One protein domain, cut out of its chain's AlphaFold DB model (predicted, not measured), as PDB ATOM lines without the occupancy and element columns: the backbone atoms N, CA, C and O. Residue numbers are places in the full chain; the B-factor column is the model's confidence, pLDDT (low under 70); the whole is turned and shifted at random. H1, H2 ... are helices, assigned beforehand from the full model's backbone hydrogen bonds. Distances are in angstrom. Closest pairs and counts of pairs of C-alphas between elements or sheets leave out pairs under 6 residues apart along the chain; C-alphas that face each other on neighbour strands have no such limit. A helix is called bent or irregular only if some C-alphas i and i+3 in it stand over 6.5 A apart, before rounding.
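What this domain is: This is residues 2 to 130 of the 1208 residues of the protein "Superfamily II DNA or RNA helicase" of Actinoplanes campanulatus (UniProt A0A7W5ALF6). One helix, H5, runs through the middle, with H1, H2, H4 and H6 set round it; H2 and H3 reach toward opposite ends of the longest axis, and H3 packs on H4. Much of the rest is loop, including the long stretch from residue 38 to 67. The printed part has 129 residues with six named helices, H1 to H6 in chain order, and no named strand; it is all helix in class, though only 56 residues are in named elements. It is compact, with a radius of gyration of the C-alphas of 14.2 A, and spans 46 by 32 by 29 A.

How they stand to each other: Start at H1, residues 9 to 13, which touches H5, residues 94 to 107, the hub; their closest C-alphas, Leu 11 and Arg 96, are 5.7 A apart. Next, H2, residues 24 to 37, touches H5 with residues 34 to 37 alone, closest at C-alphas 34 and 103, 4.9 A, at a steep tilt of 65 degrees, the same way. H3, residues 68 to 76, touches H4, residues 88 to 91, closest at C-alphas 72 and 88, 5.2 A; H3 and H5 are apart. H4 and H5 touch only at the corner, closest at C-alphas 91 and 97, 5.4 A. H6, residues 116 to 125, touches H5, closest at C-alphas 105 and 123, 5.8 A, at a steep tilt of 65 degrees, the same way. Every O i to N i+4 pair is within hydrogen-bond range in H3, H5 and H6; H2 has 8 of 10, H1 0 of 1 but 2 of 2 O i to N i+3 pairs, and H4 is too short for an i+4 pair.

Where its parts are: Find C-alpha 9 at (76.766, 34.161, 27.683), where H1 begins its 7.7 A. H2 covers 20.4 A and is irregular, but only just: C-alphas 31 and 34 are 6.6 A apart. H3 covers 12.1 A and H4 5.5 A. From C-alpha 94 at (87.715, 35.537, 34.920), H5 runs 20.0 A; H6 runs 14.6 A to C-alpha 125 at (85.017, 19.761, 50.019).

The domain as a whole: Look for the two farthest C-alphas at Tyr 24 and Pro 79, 46.6 A apart. The printed part has no cut; the links H2 to H3 and H3 to H4 are long, and in the first of these residues 43 to 44 pair antiparallel with residues 50 to 51. The mean pLDDT of the printed part is 82.8, with residues 2 to 4 and 16 to 22 under 70.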
ATOM      1  N   ARG A   2      70.888  33.185  26.105       54.44
ATOM      2  CA  ARG A   2      71.755  32.171  25.484       54.44
ATOM      3  C   ARG A   2      71.731  32.472  23.990       54.44
ATOM      4  O   ARG A   2      70.653  32.772  23.474       54.44
ATOM      5  N   THR A   3      72.876  32.438  23.324       62.94
ATOM      6  CA  THR A   3      72.927  32.533  21.857       62.94
ATOM      7  C   THR A   3      73.291  31.165  21.283       62.94
ATOM      8  O   THR A   3      73.758  30.298  22.020       62.94
ATOM      9  N   SER A   4      73.048  30.936  19.991       62.84
ATOM     10  CA  SER A   4      73.538  29.727  19.309       62.84
ATOM     11  C   SER A   4      75.063  29.609  19.355       62.84
ATOM     12  O   SER A   4      75.585  28.502  19.258       62.84
ATOM     13  N   ASP A   5      75.750  30.739  19.538       72.38
ATOM     14  CA  ASP A   5      77.194  30.868  19.363       72.38
ATOM     15  C   ASP A   5      77.945  30.860  20.715       72.38
ATOM     16  O   ASP A   5      79.127  30.520  20.778       72.38
ATOM     17  N   ASP A   6      77.253  31.172  21.822       85.44
ATOM     18  CA  ASP A   6      77.789  31.128  23.187       85.44
ATOM     19  C   ASP A   6      76.762  30.588  24.197       85.44
ATOM     20  O   ASP A   6      75.772  31.248  24.550       85.44
ATOM     21  N   ALA A   7      77.030  29.370  24.672       85.00
ATOM     22  CA  ALA A   7      76.204  28.629  25.616       85.00
ATOM     23  C   ALA A   7      76.283  29.178  27.051       85.00
ATOM     24  O   ALA A   7      75.395  28.884  27.849       85.00
ATOM     25  N   ALA A   8      77.307  29.975  27.379       88.75
ATOM     26  CA  ALA A   8      77.558  30.513  28.717       88.75
ATOM     27  C   ALA A   8      77.364  32.039  28.818       88.75
ATOM     28  O   ALA A   8      77.611  32.613  29.878       88.75
ATOM     29  N   ALA A   9      76.900  32.702  27.751       86.88
ATOM     30  CA  ALA A   9      76.766  34.161  27.683       86.88
ATOM     31  C   ALA A   9      75.936  34.773  28.824       86.88
ATOM     32  O   ALA A   9      76.206  35.888  29.261       86.88
ATOM     33  N   HIS A  10      74.933  34.062  29.346       85.56
ATOM     34  CA  HIS A  10      74.118  34.545  30.465       85.56
ATOM     35  C   HIS A  10      74.900  34.671  31.776       85.56
ATOM     36  O   HIS A  10      74.482  35.457  32.623       85.56
ATOM     37  N   LEU A  11      76.026  33.962  31.946       87.25
ATOM     38  CA  LEU A  11      76.878  34.086  33.135       87.25
ATOM     39  C   LEU A  11      77.522  35.476  33.248       87.25
ATOM     40  O   LEU A  11      77.769  35.921  34.366       87.25
ATOM     41  N   ASP A  12      77.734  36.184  32.133       84.56
ATOM     42  CA  ASP A  12      78.280  37.553  32.142       84.56
ATOM     43  C   ASP A  12      77.307  38.574  32.743       84.56
ATOM     44  O   ASP A  12      77.719  39.638  33.199       84.56
ATOM     45  N   TYR A  13      76.015  38.248  32.757       80.94
ATOM     46  CA  TYR A  13      74.955  39.124  33.250       80.94
ATOM     47  C   TYR A  13      74.491  38.749  34.663       80.94
ATOM     48  O   TYR A  13      73.603  39.407  35.206       80.94
ATOM     49  N   LEU A  14      75.060  37.696  35.268       80.69
ATOM     50  CA  LEU A  14      74.732  37.315  36.639       80.69
ATOM     51  C   LEU A  14      75.457  38.229  37.641       80.69
ATOM     52  O   LEU A  14      76.690  38.343  37.584       80.69
ATOM     53  N   PRO A  15      74.731  38.838  38.595       72.06
ATOM     54  CA  PRO A  15      75.338  39.587  39.685       72.06
ATOM     55  C   PRO A  15      76.034  38.625  40.641       72.06
ATOM     56  O   PRO A  15      75.514  37.549  40.942       72.06
ATOM     57  N   ALA A  16      77.214  39.002  41.123       67.38
ATOM     58  CA  ALA A  16      77.910  38.247  42.155       67.38
ATOM     59  C   ALA A  16      79.046  39.046  42.803       67.38
ATOM     60  O   ALA A  16      79.467  40.092  42.308       67.38
ATOM     61  N   ARG A  17      79.557  38.552  43.935       64.81
ATOM     62  CA  ARG A  17      80.437  39.333  44.821       64.81
ATOM     63  C   ARG A  17      81.732  39.794  44.132       64.81
ATOM     64  O   ARG A  17      82.450  38.968  43.569       64.81
ATOM     65  N   GLY A  18      82.026  41.102  44.203       61.34
ATOM     66  CA  GLY A  18      83.209  41.751  43.617       61.34
ATOM     67  C   GLY A  18      83.091  43.284  43.494       61.34
ATOM     68  O   GLY A  18      82.195  43.884  44.079       61.34
ATOM     69  N   ARG A  19      83.981  43.915  42.701       52.62
ATOM     70  CA  ARG A  19      84.063  45.379  42.409       52.62
ATOM     71  C   ARG A  19      82.811  46.003  41.758       52.62
ATOM     72  O   ARG A  19      82.838  47.174  41.397       52.62
ATOM     73  N   GLU A  20      81.756  45.225  41.581       58.12
ATOM     74  CA  GLU A  20      80.538  45.609  40.877       58.12
ATOM     75  C   GLU A  20      79.437  46.100  41.811       58.12
ATOM     76  O   GLU A  20      78.436  46.562  41.300       58.12
ATOM     77  N   VAL A  21      79.633  46.070  43.139       63.38
ATOM     78  CA  VAL A  21      78.662  46.600  44.108       63.38
ATOM     79  C   VAL A  21      78.567  48.120  43.973       63.38
ATOM     80  O   VAL A  21      79.402  48.864  44.490       63.38
ATOM     81  N   LEU A  22      77.534  48.588  43.277       69.44
ATOM     82  CA  LEU A  22      77.273  50.014  43.063       69.44
ATOM     83  C   LEU A  22      76.330  50.608  44.124       69.44
ATOM     84  O   LEU A  22      76.264  51.827  44.282       69.44
ATOM     85  N   SER A  23      75.586  49.765  44.851       77.38
ATOM     86  CA  SER A  23      74.644  50.177  45.902       77.38
ATOM     87  C   SER A  23      74.339  49.044  46.893       77.38
ATOM     88  O   SER A  23      74.612  47.881  46.620       77.38
ATOM     89  N   TYR A  24      73.690  49.361  48.018       76.56
ATOM     90  CA  TYR A  24      73.235  48.357  48.995       76.56
ATOM     91  C   TYR A  24      72.294  47.298  48.386       76.56
ATOM     92  O   TYR A  24      72.394  46.117  48.701       76.56
ATOM     93  N   GLY A  25      71.396  47.695  47.474       77.12
ATOM     94  CA  GLY A  25      70.512  46.739  46.795       77.12
ATOM     95  C   GLY A  25      71.278  45.754  45.909       77.12
ATOM     96  O   GLY A  25      70.903  44.591  45.801       77.12
ATOM     97  N   ASP A  26      72.384  46.205  45.327       74.62
ATOM     98  CA  ASP A  26      73.260  45.399  44.482       74.62
ATOM     99  C   ASP A  26      74.098  44.404  45.304       74.62
ATOM    100  O   ASP A  26      74.260  43.247  44.925       74.62
ATOM    101  N   GLU A  27      74.527  44.811  46.502       75.81
ATOM    102  CA  GLU A  27      75.175  43.931  47.480       75.81
ATOM    103  C   GLU A  27      74.266  42.756  47.883       75.81
ATOM    104  O   GLU A  27      74.699  41.601  47.900       75.81
ATOM    105  N   VAL A  28      72.982  43.040  48.132       78.94
ATOM    106  CA  VAL A  28      71.969  42.024  48.461       78.94
ATOM    107  C   VAL A  28      71.722  41.084  47.278       78.94
ATOM    108  O   VAL A  28      71.700  39.864  47.460       78.94
ATOM    109  N   LEU A  29      71.585  41.616  46.058       79.75
ATOM    110  CA  LEU A  29      71.386  40.802  44.853       79.75
ATOM    111  C   LEU A  29      72.601  39.909  44.561       79.75
ATOM    112  O   LEU A  29      72.432  38.719  44.302       79.75
ATOM    113  N   CYS A  30      73.820  40.435  44.679       79.06
ATOM    114  CA  CYS A  30      75.057  39.676  44.492       79.06
ATOM    115  C   CYS A  30      75.231  38.526  45.503       79.06
ATOM    116  O   CYS A  30      75.901  37.543  45.188       79.06
ATOM    117  N   ALA A  31      74.654  38.633  46.705       78.00
ATOM    118  CA  ALA A  31      74.663  37.566  47.709       78.00
ATOM    119  C   ALA A  31      73.548  36.524  47.481       78.00
ATOM    120  O   ALA A  31      73.767  35.319  47.633       78.00
ATOM    121  N   GLN A  32      72.348  36.970  47.090       82.81
ATOM    122  CA  GLN A  32      71.170  36.106  46.961       82.81
ATOM    123  C   GLN A  32      71.097  35.350  45.630       82.81
ATOM    124  O   GLN A  32      70.706  34.182  45.614       82.81
ATOM    125  N   VAL A  33      71.486  35.973  44.515       84.69
ATOM    126  CA  VAL A  33      71.311  35.388  43.176       84.69
ATOM    127  C   VAL A  33      72.056  34.056  42.989       84.69
ATOM    128  O   VAL A  33      71.428  33.126  42.482       84.69
ATOM    129  N   PRO A  34      73.312  33.872  43.449       85.75
ATOM    130  CA  PRO A  34      73.972  32.563  43.386       85.75
ATOM    131  C   PRO A  34      73.228  31.451  44.141       85.75
ATOM    132  O   PRO A  34      73.219  30.314  43.685       85.75
ATOM    133  N   HIS A  35      72.560  31.771  45.255       84.62
ATOM    134  CA  HIS A  35      71.775  30.807  46.036       84.62
ATOM    135  C   HIS A  35      70.437  30.474  45.367       84.62
ATOM    136  O   HIS A  35      69.997  29.328  45.394       84.62
ATOM    137  N   MET A  36      69.809  31.456  44.718       84.12
ATOM    138  CA  MET A  36      68.606  31.236  43.909       84.12
ATOM    139  C   MET A  36      68.906  30.420  42.641       84.12
ATOM    140  O   MET A  36      68.058  29.654  42.183       84.12
ATOM    141  N   ALA A  37      70.120  30.550  42.098       82.75
ATOM    142  CA  ALA A  37      70.572  29.836  40.909       82.75
ATOM    143  C   ALA A  37      70.735  28.317  41.114       82.75
ATOM    144  O   ALA A  37      70.611  27.579  40.143       82.75
ATOM    145  N   VAL A  38      70.964  27.842  42.347       82.25
ATOM    146  CA  VAL A  38      71.215  26.415  42.660       82.25
ATOM    147  C   VAL A  38      70.075  25.496  42.199       82.25
ATOM    148  O   VAL A  38      70.323  24.394  41.727       82.25
ATOM    149  N   GLY A  39      68.822  25.948  42.316       74.25
ATOM    150  CA  GLY A  39      67.638  25.159  41.951       74.25
ATOM    151  C   GLY A  39      67.205  25.277  40.486       74.25
ATOM    152  O   GLY A  39      66.129  24.790  40.146       74.25
ATOM    153  N   SER A  40      67.982  25.966  39.644       84.00
ATOM    154  CA  SER A  40      67.636  26.255  38.247       84.00
ATOM    155  C   SER A  40      68.636  25.626  37.280       84.00
ATOM    156  O   SER A  40      69.836  25.593  37.548       84.00
ATOM    157  N   ASP A  41      68.151  25.201  36.114       89.06
ATOM    158  CA  ASP A  41      68.990  24.678  35.033       89.06
ATOM    159  C   ASP A  41      69.729  25.856  34.371       89.06
ATOM    160  O   ASP A  41      69.214  26.511  33.459       89.06
ATOM    161  N   LEU A  42      70.907  26.197  34.902       87.94
ATOM    162  CA  LEU A  42      71.610  27.447  34.589       87.94
ATOM    163  C   LEU A  42      73.028  27.235  34.055       87.94
ATOM    164  O   LEU A  42      73.560  28.131  33.407       87.94
ATOM    165  N   ILE A  43      73.671  26.095  34.296       91.19
ATOM    166  CA  ILE A  43      75.056  25.878  33.863       91.19
ATOM    167  C   ILE A  43      75.037  25.005  32.609       91.19
ATOM    168  O   ILE A  43      74.449  23.930  32.659       91.19
ATOM    169  N   PRO A  44      75.635  25.429  31.482       91.88
ATOM    170  CA  PRO A  44      75.718  24.575  30.306       91.88
ATOM    171  C   PRO A  44      76.673  23.402  30.564       91.88
ATOM    172  O   PRO A  44      77.787  23.608  31.050       91.88
ATOM    173  N   ASP A  45      76.245  22.193  30.217       91.62
ATOM    174  CA  ASP A  45      77.072  20.989  30.198       91.62
ATOM    175  C   ASP A  45      78.057  20.962  29.013       91.62
ATOM    176  O   ASP A  45      78.103  21.885  28.197       91.62
ATOM    177  N   ALA A  46      78.838  19.888  28.881       87.25
ATOM    178  CA  ALA A  46      79.779  19.676  27.780       87.25
ATOM    179  C   ALA A  46      79.150  19.833  26.377       87.25
ATOM    180  O   ALA A  46      79.834  20.254  25.448       87.25
ATOM    181  N   GLY A  47      77.853  19.533  26.225       85.12
ATOM    182  CA  GLY A  47      77.091  19.680  24.981       85.12
ATOM    183  C   GLY A  47      76.382  21.033  24.827       85.12
ATOM    184  O   GLY A  47      75.704  21.265  23.825       85.12
ATOM    185  N   GLY A  48      76.507  21.929  25.809       85.31
ATOM    186  CA  GLY A  48      75.870  23.244  25.827       85.31
ATOM    187  C   GLY A  48      74.412  23.241  26.304       85.31
ATOM    188  O   GLY A  48      73.716  24.249  26.139       85.31
ATOM    189  N   THR A  49      73.915  22.141  26.873       89.50
ATOM    190  CA  THR A  49      72.571  22.048  27.463       89.50
ATOM    191  C   THR A  49      72.604  22.567  28.893       89.50
ATOM    192  O   THR A  49      73.476  22.194  29.668       89.50
ATOM    193  N   LEU A  50      71.675  23.458  29.254       89.88
ATOM    194  CA  LEU A  50      71.623  23.992  30.614       89.88
ATOM    195  C   LEU A  50      71.138  22.914  31.581       89.88
ATOM    196  O   LEU A  50      70.126  22.266  31.330       89.88
ATOM    197  N   THR A  51      71.867  22.756  32.674       89.88
ATOM    198  CA  THR A  51      71.658  21.732  33.692       89.88
ATOM    199  C   THR A  51      71.957  22.304  35.082       89.88
ATOM    200  O   THR A  51      72.371  23.465  35.235       89.88
ATOM    201  N   ARG A  52      71.673  21.510  36.111       88.69
ATOM    202  CA  ARG A  52      71.869  21.841  37.519       88.69
ATOM    203  C   ARG A  52      73.301  21.572  37.945       88.69
ATOM    204  O   ARG A  52      74.017  20.757  37.375       88.69
ATOM    205  N   THR A  53      73.709  22.228  39.025       86.75
ATOM    206  CA  THR A  53      75.030  22.023  39.634       86.75
ATOM    207  C   THR A  53      75.255  20.602  40.143       86.75
ATOM    208  O   THR A  53      76.400  20.174  40.211       86.75
ATOM    209  N   GLU A  54      74.193  19.889  40.535       85.62
ATOM    210  CA  GLU A  54      74.275  18.530  41.097       85.62
ATOM    211  C   GLU A  54      74.680  17.468  40.063       85.62
ATOM    212  O   GLU A  54      75.322  16.480  40.417       85.62
ATOM    213  N   ASP A  55      74.388  17.724  38.787       87.81
ATOM    214  CA  ASP A  55      74.697  16.830  37.668       87.81
ATOM    215  C   ASP A  55      76.085  17.097  37.058       87.81
ATOM    216  O   ASP A  55      76.503  16.409  36.127       87.81
ATOM    217  N   LEU A  56      76.815  18.095  37.574       89.75
ATOM    218  CA  LEU A  56      78.094  18.547  37.034       89.75
ATOM    219  C   LEU A  56      79.243  18.414  38.042       89.75
ATOM    220  O   LEU A  56      79.134  18.773  39.213       89.75
ATOM    221  N   LYS A  57      80.405  17.990  37.548       90.38
ATOM    222  CA  LYS A  57      81.669  17.874  38.281       90.38
ATOM    223  C   LYS A  57      82.734  18.752  37.622       90.38
ATOM    224  O   LYS A  57      83.366  18.327  36.654       90.38
ATOM    225  N   PRO A  58      82.965  19.980  38.117       89.56
ATOM    226  CA  PRO A  58      83.950  20.877  37.527       89.56
ATOM    227  C   PRO A  58      85.382  20.379  37.761       89.56
ATOM    228  O   PRO A  58      85.652  19.589  38.674       89.56
ATOM    229  N   LEU A  59      86.318  20.890  36.954       87.12
ATOM    230  CA  LEU A  59      87.738  20.832  37.300       87.12
ATOM    231  C   LEU A  59      87.965  21.666  38.567       87.12
ATOM    232  O   LEU A  59      87.291  22.675  38.780       87.12
ATOM    233  N   ASP A  60      88.904  21.254  39.416       85.75
ATOM    234  CA  ASP A  60      89.230  22.020  40.616       85.75
ATOM    235  C   ASP A  60      89.604  23.474  40.278       85.75
ATOM    236  O   ASP A  60      90.632  23.742  39.658       85.75
ATOM    237  N   PHE A  61      88.779  24.427  40.730       85.50
ATOM    238  CA  PHE A  61      88.975  25.865  40.508       85.50
ATOM    239  C   PHE A  61      90.273  26.413  41.124       85.50
ATOM    240  O   PHE A  61      90.640  27.555  40.856       85.50
ATOM    241  N   GLY A  62      90.951  25.636  41.976       78.56
ATOM    242  CA  GLY A  62      92.287  25.962  42.477       78.56
ATOM    243  C   GLY A  62      93.416  25.751  41.460       78.56
ATOM    244  O   GLY A  62      94.528  26.216  41.706       78.56
ATOM    245  N   ILE A  63      93.155  25.071  40.339       80.56
ATOM    246  CA  ILE A  63      94.151  24.779  39.304       80.56
ATOM    247  C   ILE A  63      94.237  25.960  38.333       80.56
ATOM    248  O   ILE A  63      93.262  26.321  37.678       80.56
ATOM    249  N   ALA A  64      95.430  26.540  38.205       78.44
ATOM    250  CA  ALA A  64      95.714  27.592  37.235       78.44
ATOM    251  C   ALA A  64      96.461  27.009  36.028       78.44
ATOM    252  O   ALA A  64      97.617  26.609  36.158       78.44
ATOM    253  N   LEU A  65      95.801  26.980  34.867       80.25
ATOM    254  CA  LEU A  65      96.357  26.498  33.598       80.25
ATOM    255  C   LEU A  65      96.736  27.674  32.691       80.25
ATOM    256  O   LEU A  65      96.005  28.664  32.622       80.25
ATOM    257  N   ASP A  66      97.831  27.545  31.944       73.62
ATOM    258  CA  ASP A  66      98.105  28.449  30.822       73.62
ATOM    259  C   ASP A  66      97.222  28.049  29.633       73.62
ATOM    260  O   ASP A  66      97.028  26.859  29.380       73.62
ATOM    261  N   GLU A  67      96.676  29.037  28.917       74.25
ATOM    262  CA  GLU A  67      95.726  28.810  27.811       74.25
ATOM    263  C   GLU A  67      94.526  27.934  28.228       74.25
ATOM    264  O   GLU A  67      94.083  27.064  27.477       74.25
ATOM    265  N   ALA A  68      93.993  28.171  29.436       77.06
ATOM    266  CA  ALA A  68      92.899  27.394  30.028       77.06
ATOM    267  C   ALA A  68      91.715  27.186  29.067       77.06
ATOM    268  O   ALA A  68      91.144  26.101  29.021       77.06
ATOM    269  N   GLU A  69      91.391  28.187  28.246       82.12
ATOM    270  CA  GLU A  69      90.361  28.090  27.210       82.12
ATOM    271  C   GLU A  69      90.616  26.941  26.222       82.12
ATOM    272  O   GLU A  69      89.735  26.106  26.014       82.12
ATOM    273  N   SER A  70      91.823  26.857  25.651       84.06
ATOM    274  CA  SER A  70      92.183  25.798  24.698       84.06
ATOM    275  C   SER A  70      92.204  24.435  25.382       84.06
ATOM    276  O   SER A  70      91.686  23.470  24.832       84.06
ATOM    277  N   ALA A  71      92.745  24.359  26.602       85.62
ATOM    278  CA  ALA A  71      92.814  23.112  27.360       85.62
ATOM    279  C   ALA A  71      91.419  22.565  27.709       85.62
ATOM    280  O   ALA A  71      91.151  21.384  27.498       85.62
ATOM    281  N   HIS A  72      90.510  23.416  28.196       87.50
ATOM    282  CA  HIS A  72      89.134  23.016  28.497       87.50
ATOM    283  C   HIS A  72      88.343  22.665  27.235       87.50
ATOM    284  O   HIS A  72      87.532  21.741  27.261       87.50
ATOM    285  N   LYS A  73      88.588  23.368  26.125       88.50
ATOM    286  CA  LYS A  73      87.948  23.086  24.839       88.50
ATOM    287  C   LYS A  73      88.381  21.740  24.263       88.50
ATOM    288  O   LYS A  73      87.522  20.957  23.856       88.50
ATOM    289  N   ASP A  74      89.681  21.451  24.262       88.00
ATOM    290  CA  ASP A  74      90.220  20.180  23.764       88.00
ATOM    291  C   ASP A  74      89.803  19.007  24.665       88.00
ATOM    292  O   ASP A  74      89.539  17.911  24.171       88.00
ATOM    293  N   TRP A  75      89.692  19.243  25.976       88.94
ATOM    294  CA  TRP A  75      89.186  18.259  26.928       88.94
ATOM    295  C   TRP A  75      87.721  17.900  26.661       88.94
ATOM    296  O   TRP A  75      87.400  16.728  26.503       88.94
ATOM    297  N   ILE A  76      86.841  18.895  26.536       87.69
ATOM    298  CA  ILE A  76      85.405  18.673  26.296       87.69
ATOM    299  C   ILE A  76      85.128  18.088  24.911       87.69
ATOM    300  O   ILE A  76      84.170  17.346  24.731       87.69
ATOM    301  N   SER A  77      85.984  18.387  23.935       85.88
ATOM    302  CA  SER A  77      85.885  17.800  22.594       85.88
ATOM    303  C   SER A  77      86.335  16.333  22.549       85.88
ATOM    304  O   SER A  77      86.171  15.681  21.518       85.88
ATOM    305  N   SER A  78      86.921  15.812  23.634       88.12
ATOM    306  CA  SER A  78      87.358  14.422  23.728       88.12
ATOM    307  C   SER A  78      86.161  13.477  23.869       88.12
ATOM    308  O   SER A  78      85.307  13.713  24.725       88.12
ATOM    309  N   PRO A  79      86.130  12.349  23.134       87.00
ATOM    310  CA  PRO A  79      85.125  11.304  23.334       87.00
ATOM    311  C   PRO A  79      85.208  10.643  24.721       87.00
ATOM    312  O   PRO A  79      84.255   9.985  25.132       87.00
ATOM    313  N   ASN A  80      86.316  10.831  25.448       87.62
ATOM    314  CA  ASN A  80      86.526  10.286  26.790       87.62
ATOM    315  C   ASN A  80      85.897  11.165  27.889       87.62
ATOM    316  O   ASN A  80      85.919  10.794  29.059       87.62
ATOM    317  N   THR A  81      85.331  12.325  27.530       86.12
ATOM    318  CA  THR A  81      84.719  13.266  28.478       86.12
ATOM    319  C   THR A  81      83.198  13.206  28.389       86.12
ATOM    320  O   THR A  81      82.610  13.462  27.340       86.12
ATOM    321  N   GLY A  82      82.551  12.871  29.506       84.12
ATOM    322  CA  GLY A  82      81.091  12.844  29.620       84.12
ATOM    323  C   GLY A  82      80.437  14.232  29.621       84.12
ATOM    324  O   GLY A  82      81.100  15.263  29.722       84.12
ATOM    325  N   SER A  83      79.101  14.263  29.563       85.69
ATOM    326  CA  SER A  83      78.306  15.495  29.685       85.69
ATOM    327  C   SER A  83      78.155  15.995  31.126       85.69
ATOM    328  O   SER A  83      77.405  16.922  31.383       85.69
ATOM    329  N   ASP A  84      78.860  15.412  32.086       89.00
ATOM    330  CA  ASP A  84      78.816  15.773  33.503       89.00
ATOM    331  C   ASP A  84      79.838  16.866  33.867       89.00
ATOM    332  O   ASP A  84      80.264  16.963  35.014       89.00
ATOM    333  N   VAL A  85      80.272  17.697  32.913       90.75
ATOM    334  CA  VAL A  85      81.219  18.804  33.150       90.75
ATOM    335  C   VAL A  85      80.688  20.131  32.607       90.75
ATOM    336  O   VAL A  85      79.988  20.133  31.594       90.75
ATOM    337  N   PRO A  86      81.012  21.280  33.234       91.50
ATOM    338  CA  PRO A  86      80.632  22.578  32.684       91.50
ATOM    339  C   PRO A  86      81.286  22.829  31.321       91.50
ATOM    340  O   PRO A  86      82.478  22.562  31.154       91.50
ATOM    341  N   HIS A  87      80.537  23.413  30.384       91.81
ATOM    342  CA  HIS A  87      81.027  23.793  29.058       91.81
ATOM    343  C   HIS A  87      82.293  24.664  29.137       91.81
ATOM    344  O   HIS A  87      82.421  25.518  30.018       91.81
ATOM    345  N   TRP A  88      83.208  24.534  28.170       90.69
ATOM    346  CA  TRP A  88      84.494  25.252  28.187       90.69
ATOM    347  C   TRP A  88      84.297  26.774  28.151       90.69
ATOM    348  O   TRP A  88      85.085  27.517  28.734       90.69
ATOM    349  N   GLN A  89      83.198  27.243  27.546       90.69
ATOM    350  CA  GLN A  89      82.834  28.665  27.504       90.69
ATOM    351  C   GLN A  89      82.589  29.275  28.891       90.69
ATOM    352  O   GLN A  89      82.699  30.493  29.035       90.69
ATOM    353  N   CYS A  90      82.334  28.465  29.922       89.25
ATOM    354  CA  CYS A  90      82.256  28.928  31.307       89.25
ATOM    355  C   CYS A  90      83.626  29.336  31.884       89.25
ATOM    356  O   CYS A  90      83.672  30.058  32.878       89.25
ATOM    357  N   TYR A  91      84.730  28.905  31.262       88.25
ATOM    358  CA  TYR A  91      86.106  29.174  31.700       88.25
ATOM    359  C   TYR A  91      86.828  30.231  30.847       88.25
ATOM    360  O   TYR A  91      88.006  30.502  31.064       88.25
ATOM    361  N   THR A  92      86.131  30.846  29.886       86.88
ATOM    362  CA  THR A  92      86.710  31.805  28.919       86.88
ATOM    363  C   THR A  92      87.032  33.176  29.507       86.88
ATOM    364  O   THR A  92      87.876  33.886  28.966       86.88
ATOM    365  N   SER A  93      86.393  33.567  30.615       86.00
ATOM    366  CA  SER A  93      86.662  34.847  31.276       86.00
ATOM    367  C   SER A  93      86.777  34.699  32.797       86.00
ATOM    368  O   SER A  93      86.068  33.884  33.399       86.00
ATOM    369  N   PRO A  94      87.626  35.513  33.460       83.19
ATOM    370  CA  PRO A  94      87.715  35.537  34.920       83.19
ATOM    371  C   PRO A  94      86.368  35.818  35.594       83.19
ATOM    372  O   PRO A  94      86.090  35.271  36.661       83.19
ATOM    373  N   GLN A  95      85.518  36.636  34.962       84.62
ATOM    374  CA  GLN A  95      84.164  36.916  35.432       84.62
ATOM    375  C   GLN A  95      83.323  35.635  35.454       84.62
ATOM    376  O   GLN A  95      82.815  35.270  36.513       84.62
ATOM    377  N   ARG A  96      83.237  34.904  34.334       88.38
ATOM    378  CA  ARG A  96      82.456  33.657  34.241       88.38
ATOM    379  C   ARG A  96      82.947  32.600  35.221       88.38
ATOM    380  O   ARG A  96      82.125  31.992  35.902       88.38
ATOM    381  N   VAL A  97      84.264  32.453  35.378       87.75
ATOM    382  CA  VAL A  97      84.858  31.536  36.364       87.75
ATOM    383  C   VAL A  97      84.464  31.935  37.785       87.75
ATOM    384  O   VAL A  97      84.059  31.080  38.570       87.75
ATOM    385  N   ALA A  98      84.523  33.226  38.128       84.75
ATOM    386  CA  ALA A  98      84.117  33.705  39.445       84.75
ATOM    387  C   ALA A  98      82.621  33.467  39.714       84.75
ATOM    388  O   ALA A  98      82.260  33.083  40.829       84.75
ATOM    389  N   ARG A  99      81.757  33.638  38.705       87.50
ATOM    390  CA  ARG A  99      80.315  33.352  38.800       87.50
ATOM    391  C   ARG A  99      80.035  31.869  38.965       87.50
ATOM    392  O   ARG A  99      79.330  31.485  39.894       87.50
ATOM    393  N   LEU A 100      80.654  31.043  38.128       89.50
ATOM    394  CA  LEU A 100      80.564  29.590  38.202       89.50
ATOM    395  C   LEU A 100      80.992  29.096  39.591       89.50
ATOM    396  O   LEU A 100      80.266  28.349  40.244       89.50
ATOM    397  N   ARG A 101      82.122  29.603  40.092       89.25
ATOM    398  CA  ARG A 101      82.659  29.289  41.417       89.25
ATOM    399  C   ARG A 101      81.683  29.635  42.548       89.25
ATOM    400  O   ARG A 101      81.551  28.862  43.491       89.25
ATOM    401  N   GLN A 102      81.001  30.778  42.473       87.00
ATOM    402  CA  GLN A 102      80.027  31.192  43.492       87.00
ATOM    403  C   GLN A 102      78.754  30.336  43.466       87.00
ATOM    404  O   GLN A 102      78.261  29.970  44.529       87.00
ATOM    405  N   ILE A 103      78.270  29.958  42.278       89.06
ATOM    406  CA  ILE A 103      77.106  29.072  42.127       89.06
ATOM    407  C   ILE A 103      77.416  27.675  42.696       89.06
ATOM    408  O   ILE A 103      76.641  27.152  43.495       89.06
ATOM    409  N   PHE A 104      78.580  27.098  42.374       90.19
ATOM    410  CA  PHE A 104      79.005  25.809  42.936       90.19
ATOM    411  C   PHE A 104      79.241  25.868  44.451       90.19
ATOM    412  O   PHE A 104      78.901  24.920  45.160       90.19
ATOM    413  N   ALA A 105      79.779  26.970  44.980       87.69
ATOM    414  CA  ALA A 105      79.932  27.143  46.423       87.69
ATOM    415  C   ALA A 105      78.574  27.228  47.141       87.69
ATOM    416  O   ALA A 105      78.393  26.582  48.173       87.69
ATOM    417  N   ALA A 106      77.611  27.971  46.584       86.62
ATOM    418  CA  ALA A 106      76.252  28.069  47.118       86.62
ATOM    419  C   ALA A 106      75.535  26.706  47.104       86.62
ATOM    420  O   ALA A 106      74.940  26.316  48.107       86.62
ATOM    421  N   ALA A 107      75.673  25.935  46.018       86.75
ATOM    422  CA  ALA A 107      75.114  24.585  45.907       86.75
ATOM    423  C   ALA A 107      75.670  23.603  46.955       86.75
ATOM    424  O   ALA A 107      74.985  22.669  47.356       86.75
ATOM    425  N   ASN A 108      76.897  23.837  47.430       86.94
ATOM    426  CA  ASN A 108      77.571  23.017  48.439       86.94
ATOM    427  C   ASN A 108      77.483  23.613  49.861       86.94
ATOM    428  O   ASN A 108      78.265  23.248  50.738       86.94
ATOM    429  N   GLY A 109      76.528  24.518  50.108       82.62
ATOM    430  CA  GLY A 109      76.195  24.993  51.455       82.62
ATOM    431  C   GLY A 109      77.035  26.165  51.970       82.62
ATOM    432  O   GLY A 109      77.142  26.344  53.185       82.62
ATOM    433  N   ALA A 110      77.642  26.969  51.089       84.56
ATOM    434  CA  ALA A 110      78.221  28.248  51.503       84.56
ATOM    435  C   ALA A 110      77.126  29.178  52.081       84.56
ATOM    436  O   ALA A 110      76.023  29.208  51.545       84.56
ATOM    437  N   PRO A 111      77.387  29.929  53.170       81.25
ATOM    438  CA  PRO A 111      76.410  30.874  53.715       81.25
ATOM    439  C   PRO A 111      76.217  32.093  52.796       81.25
ATOM    440  O   PRO A 111      77.127  32.473  52.061       81.25
ATOM    441  N   LEU A 112      75.068  32.775  52.905       78.44
ATOM    442  CA  LEU A 112      74.759  33.997  52.134       78.44
ATOM    443  C   LEU A 112      75.841  35.084  52.270       78.44
ATOM    444  O   LEU A 112      76.154  35.768  51.297       78.44
ATOM    445  N   ASP A 113      76.466  35.182  53.448       74.25
ATOM    446  CA  ASP A 113      77.537  36.139  53.732       74.25
ATOM    447  C   ASP A 113      78.961  35.576  53.587       74.25
ATOM    448  O   ASP A 113      79.913  36.223  54.023       74.25
ATOM    449  N   ALA A 114      79.135  34.420  52.931       74.88
ATOM    450  CA  ALA A 114      80.413  33.712  52.811       74.88
ATOM    451  C   ALA A 114      81.592  34.620  52.427       74.88
ATOM    452  O   ALA A 114      81.589  35.289  51.387       74.88
ATOM    453  N   THR A 115      82.633  34.605  53.261       79.38
ATOM    454  CA  THR A 115      83.916  35.235  52.939       79.38
ATOM    455  C   THR A 115      84.656  34.424  51.874       79.38
ATOM    456  O   THR A 115      84.351  33.257  51.623       79.38
ATOM    457  N   GLU A 116      85.692  35.001  51.265       79.25
ATOM    458  CA  GLU A 116      86.557  34.282  50.318       79.25
ATOM    459  C   GLU A 116      87.180  33.011  50.938       79.25
ATOM    460  O   GLU A 116      87.367  31.999  50.260       79.25
ATOM    461  N   ALA A 117      87.457  33.037  52.247       79.62
ATOM    462  CA  ALA A 117      87.955  31.881  52.986       79.62
ATOM    463  C   ALA A 117      86.889  30.782  53.135       79.62
ATOM    464  O   ALA A 117      87.214  29.600  53.000       79.62
ATOM    465  N   ASP A 118      85.628  31.165  53.357       80.62
ATOM    466  CA  ASP A 118      84.502  30.229  53.427       80.62
ATOM    467  C   ASP A 118      84.248  29.588  52.061       80.62
ATOM    468  O   ASP A 118      84.162  28.366  51.971       80.62
ATOM    469  N   LEU A 119      84.258  30.384  50.984       81.25
ATOM    470  CA  LEU A 119      84.151  29.883  49.610       81.25
ATOM    471  C   LEU A 119      85.253  28.864  49.306       81.25
ATOM    472  O   LEU A 119      84.969  27.766  48.831       81.25
ATOM    473  N   LYS A 120      86.512  29.186  49.623       81.69
ATOM    474  CA  LYS A 120      87.647  28.282  49.398       81.69
ATOM    475  C   LYS A 120      87.503  26.970  50.175       81.69
ATOM    476  O   LYS A 120      87.816  25.914  49.633       81.69
ATOM    477  N   ARG A 121      87.021  27.024  51.422       83.69
ATOM    478  CA  ARG A 121      86.781  25.832  52.250       83.69
ATOM    479  C   ARG A 121      85.656  24.968  51.676       83.69
ATOM    480  O   ARG A 121      85.843  23.762  51.546       83.69
ATOM    481  N   THR A 122      84.535  25.567  51.282       85.38
ATOM    482  CA  THR A 122      83.395  24.844  50.698       85.38
ATOM    483  C   THR A 122      83.760  24.202  49.357       85.38
ATOM    484  O   THR A 122      83.489  23.025  49.136       85.38
ATOM    485  N   LEU A 123      84.472  24.922  48.486       85.44
ATOM    486  CA  LEU A 123      84.935  24.406  47.189       85.44
ATOM    487  C   LEU A 123      86.031  23.335  47.320       85.44
ATOM    488  O   LEU A 123      86.247  22.540  46.404       85.44
ATOM    489  N   ALA A 124      86.755  23.300  48.440       82.56
ATOM    490  CA  ALA A 124      87.699  22.224  48.719       82.56
ATOM    491  C   ALA A 124      86.986  20.891  49.004       82.56
ATOM    492  O   ALA A 124      87.509  19.848  48.621       82.56
ATOM    493  N   ALA A 125      85.803  20.934  49.627       81.44
ATOM    494  CA  ALA A 125      85.017  19.761  50.019       81.44
ATOM    495  C   ALA A 125      84.010  19.282  48.950       81.44
ATOM    496  O   ALA A 125      83.409  18.221  49.110       81.44
ATOM    497  N   MET A 126      83.820  20.049  47.873       86.06
ATOM    498  CA  MET A 126      82.895  19.730  46.780       86.06
ATOM    499  C   MET A 126      83.378  18.538  45.935       86.06
ATOM    500  O   MET A 126      84.582  18.334  45.760       86.06
ATOM    501  N   SER A 127      82.442  17.800  45.325       82.88
ATOM    502  CA  SER A 127      82.777  16.805  44.298       82.88
ATOM    503  C   SER A 127      83.346  17.493  43.053       82.88
ATOM    504  O   SER A 127      82.668  18.289  42.408       82.88
ATOM    505  N   LYS A 128      84.609  17.210  42.728       87.69
ATOM    506  CA  LYS A 128      85.344  17.839  41.625       87.69
ATOM    507  C   LYS A 128      86.366  16.883  41.028       87.69
ATOM    508  O   LYS A 128      86.803  15.939  41.689       87.69
ATOM    509  N   ARG A 129      86.773  17.142  39.788       88.50
ATOM    510  CA  ARG A 129      87.856  16.395  39.140       88.50
ATOM    511  C   ARG A 129      89.196  16.984  39.577       88.50
ATOM    512  O   ARG A 129      89.454  18.169  39.382       88.50
ATOM    513  N   GLY A 130      90.036  16.159  40.203       86.06
ATOM    514  CA  GLY A 130      91.416  16.528  40.530       86.06
ATOM    515  C   GLY A 130      92.312  16.508  39.288       86.06
ATOM    516  O   GLY A 130      92.004  15.813  38.322       86.06
TER     517      GLY A 130